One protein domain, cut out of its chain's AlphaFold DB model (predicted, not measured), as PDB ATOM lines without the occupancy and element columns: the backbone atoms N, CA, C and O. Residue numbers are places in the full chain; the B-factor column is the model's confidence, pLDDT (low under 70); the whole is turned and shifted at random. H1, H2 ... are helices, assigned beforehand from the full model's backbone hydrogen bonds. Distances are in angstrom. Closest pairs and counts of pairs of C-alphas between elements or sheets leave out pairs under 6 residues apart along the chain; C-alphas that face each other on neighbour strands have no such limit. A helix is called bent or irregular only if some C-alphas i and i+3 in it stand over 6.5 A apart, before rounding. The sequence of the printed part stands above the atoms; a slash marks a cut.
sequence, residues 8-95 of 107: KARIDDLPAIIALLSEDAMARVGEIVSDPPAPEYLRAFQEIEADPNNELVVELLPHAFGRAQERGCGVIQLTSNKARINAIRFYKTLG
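AT A GLANCE: This is residues 8 to 95 of the 107 residues of an uncharacterized protein of Bdellovibrionales bacterium GWA2_49_15 (UniProt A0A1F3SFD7). The model is a loose, open string of four short helices on long loops: the beginning of H1 packs on the middle of H2 at one end of the long axis, and a wide loop runs out to H3 at the other end and comes back to H4. H3 stands there with no helix touching it, while H4 comes close to the later part of H1. The printed part has 88 residues with four named helices, in the order H1, H2, H3, H4, and no named strand; the class is all helix, though only 40 of the 88 residues are in named elements, under half. The whole is loose, with a radius of gyration of the C-alphas of 15.3 A, and its spans are 43 by 31 by 20 A.

HOW THE PARTS SIT: H1, residues 11 to 22, touches H2, residues 39 to 50, with 5 pairs of C-alphas within 8 A. The closest C-alphas are those of Ile 11 and Leu 42, 7.6 A apart. H1 touches H2 with residues 11 to 14 alone, and H2 touches H1 with residues 41 to 45 alone. The two run opposite ways at a steep tilt of 69.6 degrees, only just short of about perpendicular. H3, residues 64 to 70, is apart from H1 and from H2. H4, residues 85 to 93, is apart from H2 and from H3. H1 and H4 are close but not clearly touching, the closest C-alphas being those of Leu 20 and Ala 87, 7.8 A apart. Their lines stand at 70.0 degrees, only just about perpendicular. In H2, H3 and H4 every O i to N i+4 pair is within hydrogen-bond range; in H1 it is 6 of 8.

IN THESE COORDINATES: H1 begins with C-alpha 11 at (186.858, 241.434, 236.477) and is 16.8 A long from first to last C-alpha. It is irregular, but only just: C-alphas 12 and 15 are 6.9 A apart. H2 is 16.6 A long and begins with C-alpha 39 at (181.128, 248.803, 229.221). H3 is 10.0 A long. H4 is 12.6 A long and ends with C-alpha 93 at (213.294, 245.239, 233.384).

THE WHOLE: The two C-alphas farthest apart, those of Gly 30 and Gly 72, are 45.1 A from each other. The printed part has no cut. The three links are long: residues 23 to 38, 51 to 63 and 71 to 84. The mean pLDDT of the printed part is 71.0; 32 residues are under 70, namely residues 20 to 36, 54, 59 to 69, 79, and 86 to 87.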
ATOM      1  N   LYS A   8     192.853 232.381 237.015       79.12
ATOM      2  CA  LYS A   8     192.014 233.075 236.044       79.12
ATOM      3  C   LYS A   8     191.956 234.557 236.405       79.12
ATOM      4  O   LYS A   8     191.834 234.916 237.588       79.12
ATOM      5  N   ALA A   9     192.086 235.390 235.379       84.38
ATOM      6  CA  ALA A   9     191.799 236.804 235.492       84.38
ATOM      7  C   ALA A   9     190.370 236.961 236.016       84.38
ATOM      8  O   ALA A   9     189.473 236.194 235.669       84.38
ATOM      9  N   ARG A  10     190.174 237.930 236.895       86.88
ATOM     10  CA  ARG A  10     188.873 238.346 237.404       86.88
ATOM     11  C   ARG A  10     188.563 239.720 236.841       86.88
ATOM     12  O   ARG A  10     189.458 240.434 236.399       86.88
ATOM     13  N   ILE A  11     187.298 240.111 236.923       84.31
ATOM     14  CA  ILE A  11     186.858 241.434 236.477       84.31
ATOM     15  C   ILE A  11     187.609 242.574 237.191       84.31
ATOM     16  O   ILE A  11     187.872 243.603 236.584       84.31
ATOM     17  N   ASP A  12     188.058 242.352 238.430       84.25
ATOM     18  CA  ASP A  12     188.871 243.306 239.199       84.25
ATOM     19  C   ASP A  12     190.284 243.507 238.620       84.25
ATOM     20  O   ASP A  12     190.921 244.524 238.884       84.25
ATOM     21  N   ASP A  13     190.783 242.563 237.815       81.31
ATOM     22  CA  ASP A  13     192.065 242.690 237.114       81.31
ATOM     23  C   ASP A  13     191.924 243.507 235.816       81.31
ATOM     24  O   ASP A  13     192.923 243.953 235.246       81.31
ATOM     25  N   LEU A  14     190.691 243.719 235.339       81.94
ATOM     26  CA  LEU A  14     190.406 244.352 234.055       81.94
ATOM     27  C   LEU A  14     190.999 245.766 233.925       81.94
ATOM     28  O   LEU A  14     191.590 246.028 232.880       81.94
ATOM     29  N   PRO A  15     190.952 246.663 234.935       79.00
ATOM     30  CA  PRO A  15     191.605 247.969 234.831       79.00
ATOM     31  C   PRO A  15     193.118 247.868 234.596       79.00
ATOM     32  O   PRO A  15     193.663 248.602 233.777       79.00
ATOM     33  N   ALA A  16     193.800 246.928 235.260       74.25
ATOM     34  CA  ALA A  16     195.239 246.722 235.094       74.25
ATOM     35  C   ALA A  16     195.572 246.103 233.726       74.25
ATOM     36  O   ALA A  16     196.566 246.470 233.102       74.25
ATOM     37  N   ILE A  17     194.719 245.198 233.239       76.69
ATOM     38  CA  ILE A  17     194.829 244.596 231.905       76.69
ATOM     39  C   ILE A  17     194.620 245.662 230.823       76.69
ATOM     40  O   ILE A  17     195.419 245.744 229.895       76.69
ATOM     41  N   ILE A  18     193.598 246.515 230.957       75.69
ATOM     42  CA  ILE A  18     193.357 247.641 230.046       75.69
ATOM     43  C   ILE A  18     194.539 248.599 230.085       75.69
ATOM     44  O   ILE A  18     195.058 248.925 229.031       75.69
ATOM     45  N   ALA A  19     195.022 249.002 231.262       70.88
ATOM     46  CA  ALA A  19     196.180 249.888 231.369       70.88
ATOM     47  C   ALA A  19     197.409 249.309 230.643       70.88
ATOM     48  O   ALA A  19     198.032 249.998 229.837       70.88
ATOM     49  N   LEU A  20     197.695 248.016 230.840       69.31
ATOM     50  CA  LEU A  20     198.781 247.316 230.155       69.31
ATOM     51  C   LEU A  20     198.615 247.299 228.625       69.31
ATOM     52  O   LEU A  20     199.609 247.353 227.904       69.31
ATOM     53  N   LEU A  21     197.380 247.198 228.128       68.12
ATOM     54  CA  LEU A  21     197.066 247.159 226.696       68.12
ATOM     55  C   LEU A  21     196.978 248.562 226.066       68.12
ATOM     56  O   LEU A  21     197.386 248.750 224.921       68.12
ATOM     57  N   SER A  22     196.479 249.560 226.791       63.34
ATOM     58  CA  SER A  22     196.251 250.922 226.304       63.34
ATOM     59  C   SER A  22     197.498 251.801 226.356       63.34
ATOM     60  O   SER A  22     197.654 252.673 225.508       63.34
ATOM     61  N   GLU A  23     198.437 251.550 227.273       55.28
ATOM     62  CA  GLU A  23     199.781 252.158 227.226       55.28
ATOM     63  C   GLU A  23     200.636 251.649 226.050       55.28
ATOM     64  O   GLU A  23     201.766 252.100 225.828       55.28
ATOM     65  N   ASP A  24     200.105 250.673 225.322       52.84
ATOM     66  CA  ASP A  24     200.838 249.790 224.436       52.84
ATOM     67  C   ASP A  24     200.260 249.740 223.009       52.84
ATOM     68  O   ASP A  24     200.996 249.550 222.034       52.84
ATOM     69  N   ALA A  25     198.970 250.037 222.860       45.62
ATOM     70  CA  ALA A  25     198.400 250.483 221.605       45.62
ATOM     71  C   ALA A  25     198.833 251.934 221.340       45.62
ATOM     72  O   ALA A  25     198.687 252.812 222.188       45.62
ATOM     73  N   MET A  26     199.293 252.244 220.121       46.47
ATOM     74  CA  MET A  26     199.054 253.589 219.591       46.47
ATOM     75  C   MET A  26     197.536 253.732 219.549       46.47
ATOM     76  O   MET A  26     196.937 253.268 218.576       46.47
ATOM     77  N   ALA A  27     196.937 254.241 220.633       47.12
ATOM     78  CA  ALA A  27     195.497 254.341 220.800       47.12
ATOM     79  C   ALA A  27     194.921 254.827 219.476       47.12
ATOM     80  O   ALA A  27     195.273 255.907 218.984       47.12
ATOM     81  N   ARG A  28     194.113 253.980 218.831       45.09
ATOM     82  CA  ARG A  28     193.362 254.409 217.659       45.09
ATOM     83  C   ARG A  28     192.557 255.594 218.171       45.09
ATOM     84  O   ARG A  28     191.824 255.421 219.137       45.09
ATOM     85  N   VAL A  29     192.821 256.783 217.625       39.41
ATOM     86  CA  VAL A  29     192.296 258.071 218.107       39.41
ATOM     87  C   VAL A  29     190.858 257.888 218.610       39.41
ATOM     88  O   VAL A  29     189.959 257.704 217.794       39.41
ATOM     89  N   GLY A  30     190.671 257.859 219.938       47.44
ATOM     90  CA  GLY A  30     189.359 257.676 220.572       47.44
ATOM     91  C   GLY A  30     189.212 256.562 221.619       47.44
ATOM     92  O   GLY A  30     188.176 256.539 222.274       47.44
ATOM     93  N   GLU A  31     190.184 255.667 221.824       52.94
ATOM     94  CA  GLU A  31     190.086 254.660 222.898       52.94
ATOM     95  C   GLU A  31     190.336 255.318 224.270       52.94
ATOM     96  O   GLU A  31     191.465 255.658 224.628       52.94
ATOM     97  N   ILE A  32     189.258 255.587 225.011       54.44
ATOM     98  CA  ILE A  32     189.321 256.206 226.337       54.44
ATOM     99  C   ILE A  32     189.611 255.100 227.351       54.44
ATOM    100  O   ILE A  32     188.766 254.244 227.607       54.44
ATOM    101  N   VAL A  33     190.794 255.140 227.962       56.31
ATOM    102  CA  VAL A  33     191.030 254.457 229.239       56.31
ATOM    103  C   VAL A  33     190.200 255.198 230.276       56.31
ATOM    104  O   VAL A  33     190.553 256.305 230.681       56.31
ATOM    105  N   SER A  34     189.047 254.644 230.632       57.84
ATOM    106  CA  SER A  34     188.169 255.218 231.648       57.84
ATOM    107  C   SER A  34     188.306 254.465 232.965       57.84
ATOM    108  O   SER A  34     188.512 253.251 232.982       57.84
ATOM    109  N   ASP A  35     188.155 255.196 234.068       57.56
ATOM    110  CA  ASP A  35     187.958 254.640 235.404       57.56
ATOM    111  C   ASP A  35     186.584 255.112 235.923       57.56
ATOM    112  O   ASP A  35     186.412 256.312 236.171       57.56
ATOM    113  N   PRO A  36     185.570 254.228 236.000       67.81
ATOM    114  CA  PRO A  36     185.635 252.783 235.752       67.81
ATOM    115  C   PRO A  36     185.765 252.414 234.257       67.81
ATOM    116  O   PRO A  36     185.409 253.226 233.393       67.81
ATOM    117  N   PRO A  37     186.231 251.188 233.929       70.19
ATOM    118  CA  PRO A  37     186.335 250.697 232.555       70.19
ATOM    119  C   PRO A  37     185.037 250.847 231.764       70.19
ATOM    120  O   PRO A  37     183.949 250.574 232.278       70.19
ATOM    121  N   ALA A  38     185.154 251.242 230.496       80.31
ATOM    122  CA  ALA A  38     184.000 251.376 229.620       80.31
ATOM    123  C   ALA A  38     183.258 250.029 229.479       80.31
ATOM    124  O   ALA A  38     183.899 248.970 229.467       80.31
ATOM    125  N   PRO A  39     181.917 250.031 229.333       83.44
ATOM    126  CA  PRO A  39     181.128 248.803 229.221       83.44
ATOM    127  C   PRO A  39     181.567 247.864 228.090       83.44
ATOM    128  O   PRO A  39     181.321 246.660 228.168       83.44
ATOM    129  N   GLU A  40     182.221 248.389 227.049       82.94
ATOM    130  CA  GLU A  40     182.765 247.571 225.963       82.94
ATOM    131  C   GLU A  40     183.842 246.596 226.453       82.94
ATOM    132  O   GLU A  40     183.832 245.433 226.054       82.94
ATOM    133  N   TYR A  41     184.721 247.024 227.364       81.94
ATOM    134  CA  TYR A  41     185.754 246.152 227.922       81.94
ATOM    135  C   TYR A  41     185.168 245.049 228.799       81.94
ATOM    136  O   TYR A  41     185.655 243.920 228.773       81.94
ATOM    137  N   LEU A  42     184.099 245.352 229.543       83.56
ATOM    138  CA  LEU A  42     183.386 244.352 230.343       83.56
ATOM    139  C   LEU A  42     182.775 243.276 229.440       83.56
ATOM    140  O   LEU A  42     182.914 242.086 229.720       83.56
ATOM    141  N   ARG A  43     182.151 243.688 228.330       86.50
ATOM    142  CA  ARG A  43     181.586 242.761 227.341       86.50
ATOM    143  C   ARG A  43     182.672 241.902 226.697       86.50
ATOM    144  O   ARG A  43     182.520 240.689 226.650       86.50
ATOM    145  N   ALA A  44     183.777 242.510 226.268       82.75
ATOM    146  CA  ALA A  44     184.892 241.783 225.667       82.75
ATOM    147  C   ALA A  44     185.504 240.760 226.639       82.75
ATOM    148  O   ALA A  44     185.772 239.626 226.253       82.75
ATOM    149  N   PHE A  45     185.677 241.128 227.913       86.81
ATOM    150  CA  PHE A  45     186.157 240.203 228.939       86.81
ATOM    151  C   PHE A  45     185.214 239.000 229.101       86.81
ATOM    152  O   PHE A  45     185.677 237.864 229.117       86.81
ATOM    153  N   GLN A  46     183.901 239.240 229.166       86.94
ATOM    154  CA  GLN A  46     182.891 238.180 229.278       86.94
ATOM    155  C   GLN A  46     182.849 237.268 228.046       86.94
ATOM    156  O   GLN A  46     182.698 236.058 228.187       86.94
ATOM    157  N   GLU A  47     182.991 237.826 226.844       87.44
ATOM    158  CA  GLU A  47     183.044 237.050 225.599       87.44
ATOM    159  C   GLU A  47     184.280 236.143 225.553       87.44
ATOM    160  O   GLU A  47     184.166 234.972 225.194       87.44
ATOM    161  N   ILE A  48     185.444 236.650 225.977       80.50
ATOM    162  CA  ILE A  48     186.677 235.857 226.088       80.50
ATOM    163  C   ILE A  48     186.518 234.759 227.144       80.50
ATOM    164  O   ILE A  48     186.925 233.628 226.904       80.50
ATOM    165  N   GLU A  49     185.927 235.075 228.298       83.69
ATOM    166  CA  GLU A  49     185.705 234.113 229.384       83.69
ATOM    167  C   GLU A  49     184.715 233.000 228.993       83.69
ATOM    168  O   GLU A  49     184.858 231.860 229.440       83.69
ATOM    169  N   ALA A  50     183.722 233.315 228.159       82.88
ATOM    170  CA  ALA A  50     182.712 232.367 227.697       82.88
ATOM    171  C   ALA A  50     183.203 231.435 226.574       82.88
ATOM    172  O   ALA A  50     182.576 230.399 226.336       82.88
ATOM    173  N   ASP A  51     184.291 231.779 225.878       78.75
ATOM    174  CA  ASP A  51     184.862 230.936 224.827       78.75
ATOM    175  C   ASP A  51     185.717 229.814 225.448       78.75
ATOM    176  O   ASP A  51     186.773 230.091 226.017       78.75
ATOM    177  N   PRO A  52     185.333 228.530 225.309       75.88
ATOM    178  CA  PRO A  52     186.090 227.415 225.878       75.88
ATOM    179  C   PRO A  52     187.491 227.240 225.269       75.88
ATOM    180  O   PRO A  52     188.283 226.460 225.796       75.88
ATOM    181  N   ASN A  53     187.798 227.920 224.161       71.38
ATOM    182  CA  ASN A  53     189.116 227.900 223.531       71.38
ATOM    183  C   ASN A  53     190.052 228.998 224.057       71.38
ATOM    184  O   ASN A  53     191.241 228.969 223.736       71.38
ATOM    185  N   ASN A  54     189.548 229.946 224.855       59.41
ATOM    186  CA  ASN A  54     190.319 231.069 225.375       59.41
ATOM    187  C   ASN A  54     190.399 231.014 226.908       59.41
ATOM    188  O   ASN A  54     189.445 230.664 227.596       59.41
ATOM    189  N   GLU A  55     191.547 231.398 227.470       73.19
ATOM    190  CA  GLU A  55     191.697 231.578 228.914       73.19
ATOM    191  C   GLU A  55     192.575 232.795 229.197       73.19
ATOM    192  O   GLU A  55     193.723 232.872 228.755       73.19
ATOM    193  N   LEU A  56     192.029 233.756 229.946       74.25
ATOM    194  CA  LEU A  56     192.783 234.906 230.424       74.25
ATOM    195  C   LEU A  56     193.317 234.603 231.822       74.25
ATOM    196  O   LEU A  56     192.557 234.349 232.759       74.25
ATOM    197  N   VAL A  57     194.637 234.631 231.963       72.56
ATOM    198  CA  VAL A  57     195.331 234.360 233.223       72.56
ATOM    199  C   VAL A  57     196.133 235.577 233.645       72.56
ATOM    200  O   VAL A  57     196.718 236.267 232.812       72.56
ATOM    201  N   VAL A  58     196.168 235.825 234.949       72.06
ATOM    202  CA  VAL A  58     197.049 236.829 235.547       72.06
ATOM    203  C   VAL A  58     198.140 236.127 236.337       72.06
ATOM    204  O   VAL A  58     197.891 235.148 237.045       72.06
ATOM    205  N   GLU A  59     199.362 236.629 236.209       69.50
ATOM    206  CA  GLU A  59     200.524 236.129 236.925       69.50
ATOM    207  C   GLU A  59     201.306 237.293 237.540       69.50
ATOM    208  O   GLU A  59     201.520 238.329 236.910       69.50
ATOM    209  N   LEU A  60     201.793 237.086 238.764       59.59
ATOM    210  CA  LEU A  60     202.901 237.858 239.312       59.59
ATOM    211  C   LEU A  60     204.200 237.235 238.775       59.59
ATOM    212  O   LEU A  60     204.570 236.127 239.157       59.59
ATOM    213  N   LEU A  61     204.863 237.953 237.866       56.94
ATOM    214  CA  LEU A  61     206.005 237.528 237.036       56.94
ATOM    215  C   LEU A  61     207.198 236.797 237.692       56.94
ATOM    216  O   LEU A  61     207.922 236.135 236.948       56.94
ATOM    217  N   PRO A  62     207.468 236.860 239.011       53.06
ATOM    218  CA  PRO A  62     208.599 236.129 239.583       53.06
ATOM    219  C   PRO A  62     208.610 234.594 239.383       53.06
ATOM    220  O   PRO A  62     209.677 234.001 239.529       53.06
ATOM    221  N   HIS A  63     207.502 233.929 239.009       53.84
ATOM    222  CA  HIS A  63     207.412 232.452 239.007       53.84
ATOM    223  C   HIS A  63     207.275 231.746 237.638       53.84
ATOM    224  O   HIS A  63     207.547 230.543 237.575       53.84
ATOM    225  N   ALA A  64     206.972 232.432 236.529       60.62
ATOM    226  CA  ALA A  64     207.014 231.860 235.170       60.62
ATOM    227  C   ALA A  64     208.411 231.346 234.820       60.62
ATOM    228  O   ALA A  64     208.563 230.264 234.243       60.62
ATOM    229  N   PHE A  65     209.432 232.095 235.239       68.50
ATOM    230  CA  PHE A  65     210.828 231.684 235.150       68.50
ATOM    231  C   PHE A  65     211.079 230.390 235.933       68.50
ATOM    232  O   PHE A  65     211.677 229.459 235.395       68.50
ATOM    233  N   GLY A  66     210.542 230.288 237.154       65.94
ATOM    234  CA  GLY A  66     210.667 229.100 238.001       65.94
ATOM    235  C   GLY A  66     210.059 227.848 237.366       65.94
ATOM    236  O   GLY A  66     210.703 226.803 237.321       65.94
ATOM    237  N   ARG A  67     208.862 227.948 236.773       65.62
ATOM    238  CA  ARG A  67     208.204 226.797 236.129       65.62
ATOM    239  C   ARG A  67     208.937 226.319 234.870       65.62
ATOM    240  O   ARG A  67     208.974 225.120 234.591       65.62
ATOM    241  N   ALA A  68     209.499 227.246 234.093       68.56
ATOM    242  CA  ALA A  68     210.334 226.916 232.940       68.56
ATOM    243  C   ALA A  68     211.633 226.223 233.384       68.56
ATOM    244  O   ALA A  68     212.007 225.201 232.809       68.56
ATOM    245  N   GLN A  69     212.267 226.709 234.456       68.75
ATOM    246  CA  GLN A  69     213.448 226.078 235.050       68.75
ATOM    247  C   GLN A  69     213.159 224.662 235.574       68.75
ATOM    248  O   GLN A  69     213.902 223.741 235.247       68.75
ATOM    249  N   GLU A  70     212.065 224.452 236.314       76.56
ATOM    250  CA  GLU A  70     211.660 223.130 236.829       76.56
ATOM    251  C   GLU A  70     211.439 222.094 235.718       76.56
ATOM    252  O   GLU A  70     211.691 220.906 235.900       76.56
ATOM    253  N   ARG A  71     210.987 222.543 234.544       76.62
ATOM    254  CA  ARG A  71     210.781 221.693 233.362       76.62
ATOM    255  C   ARG A  71     212.037 221.520 232.508       76.62
ATOM    256  O   ARG A  71     211.966 220.875 231.464       76.62
ATOM    257  N   GLY A  72     213.169 222.086 232.927       79.88
ATOM    258  CA  GLY A  72     214.422 222.038 232.176       79.88
ATOM    259  C   GLY A  72     214.387 222.847 230.877       79.88
ATOM    260  O   GLY A  72     215.133 222.544 229.947       79.88
ATOM    261  N   CYS A  73     213.518 223.855 230.769       74.88
ATOM    262  CA  CYS A  73     213.487 224.737 229.610       74.88
ATOM    263  C   CYS A  73     214.741 225.623 229.605       74.88
ATOM    264  O   CYS A  73     214.985 226.370 230.549       74.88
ATOM    265  N   GLY A  74     215.523 225.570 228.525       75.12
ATOM    266  CA  GLY A  74     216.742 226.376 228.385       75.12
ATOM    267  C   GLY A  74     216.505 227.826 227.951       75.12
ATOM    268  O   GLY A  74     217.412 228.644 228.066       75.12
ATOM    269  N   VAL A  75     215.313 228.148 227.437       74.50
ATOM    270  CA  VAL A  75     214.958 229.474 226.908       74.50
ATOM    271  C   VAL A  75     213.482 229.766 227.179       74.50
ATOM    272  O   VAL A  75     212.633 228.891 227.001       74.50
ATOM    273  N   ILE A  76     213.175 231.012 227.548       73.94
ATOM    274  CA  ILE A  76     211.826 231.585 227.475       73.94
ATOM    275  C   ILE A  76     211.850 232.646 226.379       73.94
ATOM    276  O   ILE A  76     212.666 233.566 226.422       73.94
ATOM    277  N   GLN A  77     210.967 232.512 225.392       72.69
ATOM    278  CA  GLN A  77     210.897 233.424 224.256       72.69
ATOM    279  C   GLN A  77     209.587 234.206 224.291       72.69
ATOM    280  O   GLN A  77     208.506 233.628 224.366       72.69
ATOM    281  N   LEU A  78     209.705 235.529 224.215       74.25
ATOM    282  CA  LEU A  78     208.584 236.455 224.168       74.25
ATOM    283  C   LEU A  78     208.606 237.189 222.827       74.25
ATOM    284  O   LEU A  78     209.615 237.782 222.449       74.25
ATOM    285  N   THR A  79     207.498 237.151 222.091       66.69
ATOM    286  CA  THR A  79     207.333 237.894 220.838       66.69
ATOM    287  C   THR A  79     206.400 239.076 221.073       66.69
ATOM    288  O   THR A  79     205.281 238.935 221.558       66.69
ATOM    289  N   SER A  80     206.872 240.276 220.746       72.44
ATOM    290  CA  SER A  80     206.103 241.514 220.869       72.44
ATOM    291  C   SER A  80     206.283 242.363 219.614       72.44
ATOM    292  O   SER A  80     207.310 242.290 218.935       72.44
ATOM    293  N   ASN A  81     205.281 243.170 219.278       73.44
ATOM    294  CA  ASN A  81     205.383 244.124 218.179       73.44
ATOM    295  C   ASN A  81     206.378 245.238 218.559       73.44
ATOM    296  O   ASN A  81     206.278 245.801 219.639       73.44
ATOM    297  N   LYS A  82     207.310 245.609 217.670       72.62
ATOM    298  CA  LYS A  82     208.305 246.670 217.928       72.62
ATOM    299  C   LYS A  82     207.690 248.032 218.290       72.62
ATOM    300  O   LYS A  82     208.342 248.819 218.968       72.62
ATOM    301  N   ALA A  83     206.456 248.304 217.865       74.44
ATOM    302  CA  ALA A  83     205.739 249.530 218.219       74.44
ATOM    303  C   ALA A  83     205.354 249.605 219.713       74.44
ATOM    304  O   ALA A  83     205.078 250.689 220.220       74.44
ATOM    305  N   ARG A  84     205.391 248.475 220.429       70.25
ATOM    306  CA  ARG A  84     205.038 248.323 221.847       70.25
ATOM    307  C   ARG A  84     206.171 248.765 222.777       70.25
ATOM    308  O   ARG A  84     206.738 247.969 223.526       70.25
ATOM    309  N   ILE A  85     206.574 250.031 222.685       74.62
ATOM    310  CA  ILE A  85     207.791 250.545 223.340       74.62
ATOM    311  C   ILE A  85     207.763 250.329 224.861       74.62
ATOM    312  O   ILE A  85     208.789 249.964 225.438       74.62
ATOM    313  N   ASN A  86     206.612 250.515 225.511       66.81
ATOM    314  CA  ASN A  86     206.491 250.376 226.963       66.81
ATOM    315  C   ASN A  86     206.516 248.915 227.410       66.81
ATOM    316  O   ASN A  86     207.294 248.587 228.303       66.81
ATOM    317  N   ALA A  87     205.792 248.020 226.728       68.69
ATOM    318  CA  ALA A  87     205.908 246.592 227.002       68.69
ATOM    319  C   ALA A  87     207.346 246.102 226.773       68.69
ATOM    320  O   ALA A  87     207.883 245.375 227.598       68.69
ATOM    321  N   ILE A  88     208.031 246.572 225.723       76.81
ATOM    322  CA  ILE A  88     209.449 246.252 225.494       76.81
ATOM    323  C   ILE A  88     210.333 246.744 226.651       76.81
ATOM    324  O   ILE A  88     211.228 246.016 227.074       76.81
ATOM    325  N   ARG A  89     210.111 247.955 227.187       77.44
ATOM    326  CA  ARG A  89     210.846 248.436 228.375       77.44
ATOM    327  C   ARG A  89     210.560 247.573 229.597       77.44
ATOM    328  O   ARG A  89     211.501 247.196 230.283       77.44
ATOM    329  N   PHE A  90     209.299 247.234 229.832       74.75
ATOM    330  CA  PHE A  90     208.886 246.361 230.923       74.75
ATOM    331  C   PHE A  90     209.525 244.968 230.817       74.75
ATOM    332  O   PHE A  90     210.122 244.485 231.770       74.75
ATOM    333  N   TYR A  91     209.531 244.344 229.639       77.94
ATOM    334  CA  TYR A  91     210.201 243.054 229.453       77.94
ATOM    335  C   TYR A  91     211.713 243.148 229.682       77.94
ATOM    336  O   TYR A  91     212.298 242.255 230.293       77.94
ATOM    337  N   LYS A  92     212.346 244.261 229.296       81.50
ATOM    338  CA  LYS A  92     213.758 244.510 229.616       81.50
ATOM    339  C   LYS A  92     214.020 244.614 231.119       81.50
ATOM    340  O   LYS A  92     215.036 244.098 231.569       81.50
ATOM    341  N   THR A  93     213.125 245.218 231.914       71.81
ATOM    342  CA  THR A  93     213.294 245.239 233.384       71.81
ATOM    343  C   THR A  93     213.173 243.848 234.008       71.81
ATOM    344  O   THR A  93     213.646 243.639 235.119       71.81
ATOM    345  N   LEU A  94     212.569 242.898 233.292       74.88
ATOM    346  CA  LEU A  94     212.448 241.493 233.686       74.88
ATOM    347  C   LEU A  94     213.600 240.619 233.156       74.88
ATOM    348  O   LEU A  94     213.562 239.404 233.324       74.88
ATOM    349  N   GLY A  95     214.609 241.212 232.509       80.50
ATOM    350  CA  GLY A  95     215.776 240.495 231.990       80.50
ATOM    351  C   GLY A  95     215.590 239.872 230.604       80.50
ATOM    352  O   GLY A  95     216.461 239.129 230.161       80.50
TER     353      GLY A  95